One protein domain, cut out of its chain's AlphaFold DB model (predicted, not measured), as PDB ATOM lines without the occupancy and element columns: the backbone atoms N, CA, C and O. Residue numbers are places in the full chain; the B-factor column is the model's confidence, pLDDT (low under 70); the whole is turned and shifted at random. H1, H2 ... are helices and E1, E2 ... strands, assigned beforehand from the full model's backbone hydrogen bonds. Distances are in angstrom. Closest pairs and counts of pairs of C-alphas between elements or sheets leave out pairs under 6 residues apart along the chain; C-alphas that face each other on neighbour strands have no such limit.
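This is residues 4 to 65 of the 73 residues of an uncharacterized protein of Lepeophtheirus salmonis (UniProt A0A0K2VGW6). A long helix, H1, sticks out as an arm from a small body, in which a short helix, H2, sits over a two-stranded hairpin, E1 and E2. Residues 4 to 32, of which 4 to 25 belong to H1, stand free, and this arm makes most of the length. The printed part has 62 residues, with two named helices and then two named strands in the order H1, H2, E1, E2; the sheet, E1 - E2, is antiparallel and the class is mixed, helices and strands. The whole is extended, with a radius of gyration of the C-alphas of 20.4 A and spans of 65 by 24 by 18 A.

H1 is residues 4 to 25, 32.0 A from C-alpha 4 at (-0.105, -36.114, 33.400) to C-alpha 25 at (24.730, -16.155, 36.634). H2 is residues 35 to 44, 14.4 A long. E1 is residues 51 to 56, 16.3 A, and E2 is residues 59 to 64, 16.4 A, ending with C-alpha 64 at (23.656, 5.149, 28.768).

H1 is apart from H2, E1 and E2. The closest C-alphas of H2 and E1 are those of Leu 42 and Leu 53, 7.5 A apart. Those of H2 and E2 are Cys 39 and Thr 60, 7.2 A apart. E1 and E2 form a hairpin, antiparallel at 165 degrees between their directions, with N 54 and O 61 at 2.8 A and N 63 and O 52 at 2.9 A within hydrogen-bond range. In H1 every O i to N i+4 pair is within that range; in H2, 5 of 6 are.

The C-alphas of Gln 4 and Pro 57, the two farthest apart, are 65.3 A apart. Without the free stretch the body spans 23 by 16 by 13 A. The printed part has no cut and no long link. The mean pLDDT of the printed part is 75.2, and residues 4 to 9 and 22 to 32 are under 70.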
ATOM      1  N   GLN A   4      -0.096 -37.558  33.110       50.50
ATOM      2  CA  GLN A   4      -0.105 -36.114  33.400       50.50
ATOM      3  C   GLN A   4       0.768 -35.732  34.611       50.50
ATOM      4  O   GLN A   4       1.359 -34.659  34.624       50.50
ATOM      5  N   ALA A   5       0.931 -36.619  35.603       51.16
ATOM      6  CA  ALA A   5       1.729 -36.323  36.800       51.16
ATOM      7  C   ALA A   5       3.248 -36.300  36.524       51.16
ATOM      8  O   ALA A   5       3.976 -35.461  37.052       51.16
ATOM      9  N   THR A   6       3.738 -37.182  35.649       52.44
ATOM     10  CA  THR A   6       5.161 -37.257  35.270       52.44
ATOM     11  C   THR A   6       5.594 -36.141  34.319       52.44
ATOM     12  O   THR A   6       6.754 -35.732  34.339       52.44
ATOM     13  N   THR A   7       4.674 -35.604  33.514       54.50
ATOM     14  CA  THR A   7       4.951 -34.482  32.603       54.50
ATOM     15  C   THR A   7       4.992 -33.136  33.326       54.50
ATOM     16  O   THR A   7       5.831 -32.303  32.980       54.50
ATOM     17  N   MET A   8       4.174 -32.942  34.367       55.00
ATOM     18  CA  MET A   8       4.299 -31.778  35.253       55.00
ATOM     19  C   MET A   8       5.642 -31.769  35.990       55.00
ATOM     20  O   MET A   8       6.331 -30.755  35.979       55.00
ATOM     21  N   SER A   9       6.062 -32.919  36.524       67.50
ATOM     22  CA  SER A   9       7.325 -33.056  37.265       67.50
ATOM     23  C   SER A   9       8.553 -32.646  36.439       67.50
ATOM     24  O   SER A   9       9.370 -31.848  36.894       67.50
ATOM     25  N   ARG A  10       8.645 -33.095  35.177       75.00
ATOM     26  CA  ARG A  10       9.773 -32.750  34.295       75.00
ATOM     27  C   ARG A  10       9.825 -31.260  33.953       75.00
ATOM     28  O   ARG A  10      10.910 -30.688  33.926       75.00
ATOM     29  N   ARG A  11       8.675 -30.626  33.698       76.56
ATOM     30  CA  ARG A  11       8.619 -29.183  33.403       76.56
ATOM     31  C   ARG A  11       8.986 -28.345  34.621       76.56
ATOM     32  O   ARG A  11       9.751 -27.401  34.485       76.56
ATOM     33  N   THR A  12       8.497 -28.718  35.802       76.50
ATOM     34  CA  THR A  12       8.859 -28.051  37.060       76.50
ATOM     35  C   THR A  12      10.350 -28.194  37.356       76.50
ATOM     36  O   THR A  12      10.995 -27.215  37.707       76.50
ATOM     37  N   GLN A  13      10.936 -29.374  37.135       82.56
ATOM     38  CA  GLN A  13      12.383 -29.574  37.272       82.56
ATOM     39  C   GLN A  13      13.190 -28.721  36.286       82.56
ATOM     40  O   GLN A  13      14.180 -28.114  36.680       82.56
ATOM     41  N   GLN A  14      12.762 -28.643  35.022       83.56
ATOM     42  CA  GLN A  14      13.416 -27.805  34.013       83.56
ATOM     43  C   GLN A  14      13.332 -26.317  34.362       83.56
ATOM     44  O   GLN A  14      14.325 -25.609  34.231       83.56
ATOM     45  N   PHE A  15      12.176 -25.854  34.840       82.75
ATOM     46  CA  PHE A  15      11.994 -24.477  35.286       82.75
ATOM     47  C   PHE A  15      12.894 -24.149  36.484       82.75
ATOM     48  O   PHE A  15      13.598 -23.147  36.456       82.75
ATOM     49  N   ASN A  16      12.947 -25.028  37.486       83.19
ATOM     50  CA  ASN A  16      13.797 -24.833  38.661       83.19
ATOM     51  C   ASN A  16      15.291 -24.843  38.303       83.19
ATOM     52  O   ASN A  16      16.047 -24.040  38.835       83.19
ATOM     53  N   ALA A  17      15.718 -25.715  37.384       83.25
ATOM     54  CA  ALA A  17      17.100 -25.743  36.905       83.25
ATOM     55  C   ALA A  17      17.474 -24.457  36.153       83.25
ATOM     56  O   ALA A  17      18.571 -23.936  36.337       83.25
ATOM     57  N   LEU A  18      16.554 -23.919  35.343       81.94
ATOM     58  CA  LEU A  18      16.739 -22.634  34.671       81.94
ATOM     59  C   LEU A  18      16.777 -21.471  35.666       81.94
ATOM     60  O   LEU A  18      17.629 -20.603  35.528       81.94
ATOM     61  N   GLN A  19      15.905 -21.461  36.680       80.38
ATOM     62  CA  GLN A  19      15.942 -20.438  37.728       80.38
ATOM     63  C   GLN A  19      17.260 -20.465  38.495       80.38
ATOM     64  O   GLN A  19      17.891 -19.424  38.615       80.38
ATOM     65  N   GLN A  20      17.723 -21.637  38.935       76.00
ATOM     66  CA  GLN A  20      19.001 -21.734  39.642       76.00
ATOM     67  C   GLN A  20      20.193 -21.355  38.763       76.00
ATOM     68  O   GLN A  20      21.142 -20.751  39.252       76.00
ATOM     69  N   HIS A  21      20.152 -21.676  37.468       75.19
ATOM     70  CA  HIS A  21      21.187 -21.238  36.537       75.19
ATOM     71  C   HIS A  21      21.214 -19.710  36.411       75.19
ATOM     72  O   HIS A  21      22.275 -19.115  36.571       75.19
ATOM     73  N   LEU A  22      20.053 -19.071  36.233       69.75
ATOM     74  CA  LEU A  22      19.945 -17.611  36.195       69.75
ATOM     75  C   LEU A  22      20.358 -16.962  37.523       69.75
ATOM     76  O   LEU A  22      21.033 -15.943  37.508       69.75
ATOM     77  N   GLU A  23      20.007 -17.553  38.666       66.69
ATOM     78  CA  GLU A  23      20.448 -17.093  39.990       66.69
ATOM     79  C   GLU A  23      21.965 -17.238  40.169       66.69
ATOM     80  O   GLU A  23      22.594 -16.370  40.768       66.69
ATOM     81  N   SER A  24      22.571 -18.295  39.615       63.31
ATOM     82  CA  SER A  24      24.026 -18.481  39.636       63.31
ATOM     83  C   SER A  24      24.766 -17.518  38.703       63.31
ATOM     84  O   SER A  24      25.852 -17.067  39.049       63.31
ATOM     85  N   GLU A  25      24.182 -17.166  37.551       61.47
ATOM     86  CA  GLU A  25      24.730 -16.155  36.634       61.47
ATOM     87  C   GLU A  25      24.530 -14.726  37.160       61.47
ATOM     88  O   GLU A  25      25.379 -13.864  36.945       61.47
ATOM     89  N   LEU A  26      23.435 -14.479  37.887       58.19
ATOM     90  CA  LEU A  26      23.150 -13.214  38.569       58.19
ATOM     91  C   LEU A  26      23.892 -13.086  39.905       58.19
ATOM     92  O   LEU A  26      23.742 -12.069  40.583       58.19
ATOM     93  N   LEU A  27      24.714 -14.069  40.285       51.28
ATOM     94  CA  LEU A  27      25.650 -13.941  41.395       51.28
ATOM     95  C   LEU A  27      26.793 -12.998  40.981       51.28
ATOM     96  O   LEU A  27      27.952 -13.379  40.841       51.28
ATOM     97  N   ILE A  28      26.436 -11.740  40.745       59.19
ATOM     98  CA  ILE A  28      27.360 -10.627  40.727       59.19
ATOM     99  C   ILE A  28      27.885 -10.583  42.153       59.19
ATOM    100  O   ILE A  28      27.129 -10.340  43.092       59.19
ATOM    101  N   GLU A  29      29.165 -10.895  42.323       57.44
ATOM    102  CA  GLU A  29      29.876 -10.562  43.545       57.44
ATOM    103  C   GLU A  29      29.637  -9.064  43.768       57.44
ATOM    104  O   GLU A  29      30.125  -8.235  42.997       57.44
ATOM    105  N   GLU A  30      28.764  -8.721  44.721       57.03
ATOM    106  CA  GLU A  30      28.366  -7.345  45.007       57.03
ATOM    107  C   GLU A  30      29.572  -6.638  45.633       57.03
ATOM    108  O   GLU A  30      29.700  -6.481  46.845       57.03
ATOM    109  N   SER A  31      30.532  -6.274  44.789       62.59
ATOM    110  CA  SER A  31      31.648  -5.431  45.163       62.59
ATOM    111  C   SER A  31      31.096  -4.019  45.267       62.59
ATOM    112  O   SER A  31      30.916  -3.320  44.267       62.59
ATOM    113  N   VAL A  32      30.758  -3.618  46.492       68.00
ATOM    114  CA  VAL A  32      30.364  -2.243  46.800       68.00
ATOM    115  C   VAL A  32      31.611  -1.369  46.678       68.00
ATOM    116  O   VAL A  32      32.338  -1.159  47.645       68.00
ATOM    117  N   LEU A  33      31.889  -0.901  45.463       72.50
ATOM    118  CA  LEU A  33      32.930   0.089  45.210       72.50
ATOM    119  C   LEU A  33      32.474   1.456  45.717       72.50
ATOM    120  O   LEU A  33      31.299   1.820  45.580       72.50
ATOM    121  N   SER A  34      33.407   2.252  46.243       80.19
ATOM    122  CA  SER A  34      33.136   3.674  46.436       80.19
ATOM    123  C   SER A  34      32.892   4.350  45.081       80.19
ATOM    124  O   SER A  34      33.315   3.874  44.023       80.19
ATOM    125  N   VAL A  35      32.221   5.505  45.099       74.75
ATOM    126  CA  VAL A  35      32.028   6.299  43.879       74.75
ATOM    127  C   VAL A  35      33.378   6.697  43.273       74.75
ATOM    128  O   VAL A  35      33.506   6.683  42.049       74.75
ATOM    129  N   GLU A  36      34.394   7.000  44.092       80.25
ATOM    130  CA  GLU A  36      35.741   7.291  43.590       80.25
ATOM    131  C   GLU A  36      36.378   6.074  42.917       80.25
ATOM    132  O   GLU A  36      36.847   6.194  41.789       80.25
ATOM    133  N   GLU A  37      36.348   4.901  43.555       82.31
ATOM    134  CA  GLU A  37      36.940   3.669  43.011       82.31
ATOM    135  C   GLU A  37      36.282   3.251  41.694       82.31
ATOM    136  O   GLU A  37      36.958   2.828  40.751       82.31
ATOM    137  N   LEU A  38      34.961   3.412  41.609       81.88
ATOM    138  CA  LEU A  38      34.205   3.161  40.394       81.88
ATOM    139  C   LEU A  38      34.588   4.146  39.281       81.88
ATOM    140  O   LEU A  38      34.834   3.726  38.152       81.88
ATOM    141  N   CYS A  39      34.692   5.446  39.578       80.31
ATOM    142  CA  CYS A  39      35.124   6.447  38.595       80.31
ATOM    143  C   CYS A  39      36.549   6.179  38.093       80.31
ATOM    144  O   CYS A  39      36.825   6.276  36.895       80.31
ATOM    145  N   ASP A  40      37.447   5.800  38.997       84.44
ATOM    146  CA  ASP A  40      38.835   5.480  38.684       84.44
ATOM    147  C   ASP A  40      38.961   4.250  37.782       84.44
ATOM    148  O   ASP A  40      39.814   4.218  36.896       84.44
ATOM    149  N   LYS A  41      38.113   3.237  37.979       85.25
ATOM    150  CA  LYS A  41      38.042   2.070  37.088       85.25
ATOM    151  C   LYS A  41      37.477   2.449  35.723       85.25
ATOM    152  O   LYS A  41      38.118   2.192  34.708       85.25
ATOM    153  N   LEU A  42      36.341   3.143  35.692       84.12
ATOM    154  CA  LEU A  42      35.658   3.511  34.446       84.12
ATOM    155  C   LEU A  42      36.467   4.475  33.565       84.12
ATOM    156  O   LEU A  42      36.290   4.481  32.353       84.12
ATOM    157  N   THR A  43      37.350   5.291  34.147       82.88
ATOM    158  CA  THR A  43      38.269   6.158  33.381       82.88
ATOM    159  C   THR A  43      39.455   5.406  32.775       82.88
ATOM    160  O   THR A  43      40.051   5.894  31.815       82.88
ATOM    161  N   LYS A  44      39.814   4.241  33.328       85.75
ATOM    162  CA  LYS A  44      40.955   3.417  32.893       85.75
ATOM    163  C   LYS A  44      40.529   2.271  31.969       85.75
ATOM    164  O   LYS A  44      41.366   1.735  31.246       85.75
ATOM    165  N   GLU A  45      39.254   1.896  31.987       85.44
ATOM    166  CA  GLU A  45      38.697   0.844  31.140       85.44
ATOM    167  C   GLU A  45      38.217   1.368  29.782       85.44
ATOM    168  O   GLU A  45      37.815   2.521  29.622       85.44
ATOM    169  N   THR A  46      38.238   0.491  28.775       84.69
ATOM    170  CA  THR A  46      37.561   0.765  27.503       84.69
ATOM    171  C   THR A  46      36.075   0.507  27.692       84.69
ATOM    172  O   THR A  46      35.658  -0.641  27.836       84.69
ATOM    173  N   LEU A  47      35.287   1.579  27.711       84.25
ATOM    174  CA  LEU A  47      33.848   1.474  27.899       84.25
ATOM    175  C   LEU A  47      33.153   0.967  26.623       84.25
ATOM    176  O   LEU A  47      33.580   1.304  25.512       84.25
ATOM    177  N   PRO A  48      32.067   0.188  26.766       85.50
ATOM    178  CA  PRO A  48      31.154  -0.124  25.674       85.50
ATOM    179  C   PRO A  48      30.670   1.141  24.946       85.50
ATOM    180  O   PRO A  48      30.522   2.198  25.554       85.50
ATOM    181  N   SER A  49      30.405   1.050  23.640       84.12
ATOM    182  CA  SER A  49      30.059   2.215  22.800       84.12
ATOM    183  C   SER A  49      28.746   2.905  23.180       84.12
ATOM    184  O   SER A  49      28.535   4.075  22.868       84.12
ATOM    185  N   ASP A  50      27.852   2.175  23.832       84.88
ATOM    186  CA  ASP A  50      26.596   2.656  24.394       84.88
ATOM    187  C   ASP A  50      26.790   3.396  25.726       84.88
ATOM    188  O   ASP A  50      25.876   4.079  26.186       84.88
ATOM    189  N   ILE A  51      27.979   3.348  26.326       82.88
ATOM    190  CA  ILE A  51      28.281   3.981  27.610       82.88
ATOM    191  C   ILE A  51      29.233   5.155  27.397       82.88
ATOM    192  O   ILE A  51      30.340   5.023  26.886       82.88
ATOM    193  N   THR A  52      28.817   6.342  27.834       85.38
ATOM    194  CA  THR A  52      29.668   7.536  27.846       85.38
ATOM    195  C   THR A  52      29.876   8.019  29.274       85.38
ATOM    196  O   THR A  52      28.919   8.378  29.966       85.38
ATOM    197  N   LEU A  53      31.138   8.082  29.699       85.06
ATOM    198  CA  LEU A  53      31.540   8.683  30.967       85.06
ATOM    199  C   LEU A  53      31.838  10.172  30.780       85.06
ATOM    200  O   LEU A  53      32.644  10.560  29.936       85.06
ATOM    201  N   ILE A  54      31.209  11.015  31.594       83.69
ATOM    202  CA  ILE A  54      31.430  12.461  31.619       83.69
ATOM    203  C   ILE A  54      31.948  12.826  33.010       83.69
ATOM    204  O   ILE A  54      31.172  12.979  33.955       83.69
ATOM    205  N   ALA A  55      33.265  12.974  33.138       80.50
ATOM    206  CA  ALA A  55      33.908  13.396  34.377       80.50
ATOM    207  C   ALA A  55      34.065  14.926  34.417       80.50
ATOM    208  O   ALA A  55      34.639  15.538  33.514       80.50
ATOM    209  N   LYS A  56      33.555  15.559  35.475       78.50
ATOM    210  CA  LYS A  56      33.843  16.946  35.866       78.50
ATOM    211  C   LYS A  56      34.502  16.941  37.252       78.50
ATOM    212  O   LYS A  56      34.222  16.035  38.030       78.50
ATOM    213  N   PRO A  57      35.283  17.975  37.620       74.62
ATOM    214  CA  PRO A  57      36.029  18.001  38.887       74.62
ATOM    215  C   PRO A  57      35.202  17.754  40.158       74.62
ATOM    216  O   PRO A  57      35.749  17.332  41.165       74.62
ATOM    217  N   SER A  58      33.895  18.028  40.129       77.56
ATOM    218  CA  SER A  58      32.988  17.847  41.269       77.56
ATOM    219  C   SER A  58      31.895  16.802  41.051       77.56
ATOM    220  O   SER A  58      31.118  16.547  41.971       77.56
ATOM    221  N   LYS A  59      31.763  16.248  39.838       75.00
ATOM    222  CA  LYS A  59      30.672  15.333  39.472       75.00
ATOM    223  C   LYS A  59      31.094  14.399  38.353       75.00
ATOM    224  O   LYS A  59      31.570  14.861  37.318       75.00
ATOM    225  N   THR A  60      30.761  13.129  38.503       80.81
ATOM    226  CA  THR A  60      30.853  12.146  37.426       80.81
ATOM    227  C   THR A  60      29.451  11.749  36.993       80.81
ATOM    228  O   THR A  60      28.589  11.486  37.831       80.81
ATOM    229  N   LEU A  61      29.202  11.756  35.686       81.75
ATOM    230  CA  LEU A  61      27.931  11.356  35.087       81.75
ATOM    231  C   LEU A  61      28.171  10.209  34.109       81.75
ATOM    232  O   LEU A  61      29.102  10.257  33.307       81.75
ATOM    233  N   LEU A  62      27.293   9.213  34.148       82.56
ATOM    234  CA  LEU A  62      27.236   8.128  33.175       82.56
ATOM    235  C   LEU A  62      26.013   8.330  32.289       82.56
ATOM    236  O   LEU A  62      24.888   8.429  32.782       82.56
ATOM    237  N   LYS A  63      26.237   8.405  30.979       83.81
ATOM    238  CA  LYS A  63      25.173   8.423  29.981       83.81
ATOM    239  C   LYS A  63      25.115   7.057  29.310       83.81
ATOM    240  O   LYS A  63      26.065   6.663  28.640       83.81
ATOM    241  N   LEU A  64      23.987   6.375  29.483       84.12
ATOM    242  CA  LEU A  64      23.656   5.149  28.768       84.12
ATOM    243  C   LEU A  64      22.889   5.520  27.498       84.12
ATOM    244  O   LEU A  64      21.922   6.283  27.540       84.12
ATOM    245  N   SER A  65      23.344   5.007  26.369       79.81
ATOM    246  CA  SER A  65      22.787   5.254  25.046       79.81
ATOM    247  C   SER A  65      22.082   3.982  24.610       79.81
ATOM    248  O   SER A  65      22.671   3.124  23.963       79.81
TER     249      SER A  65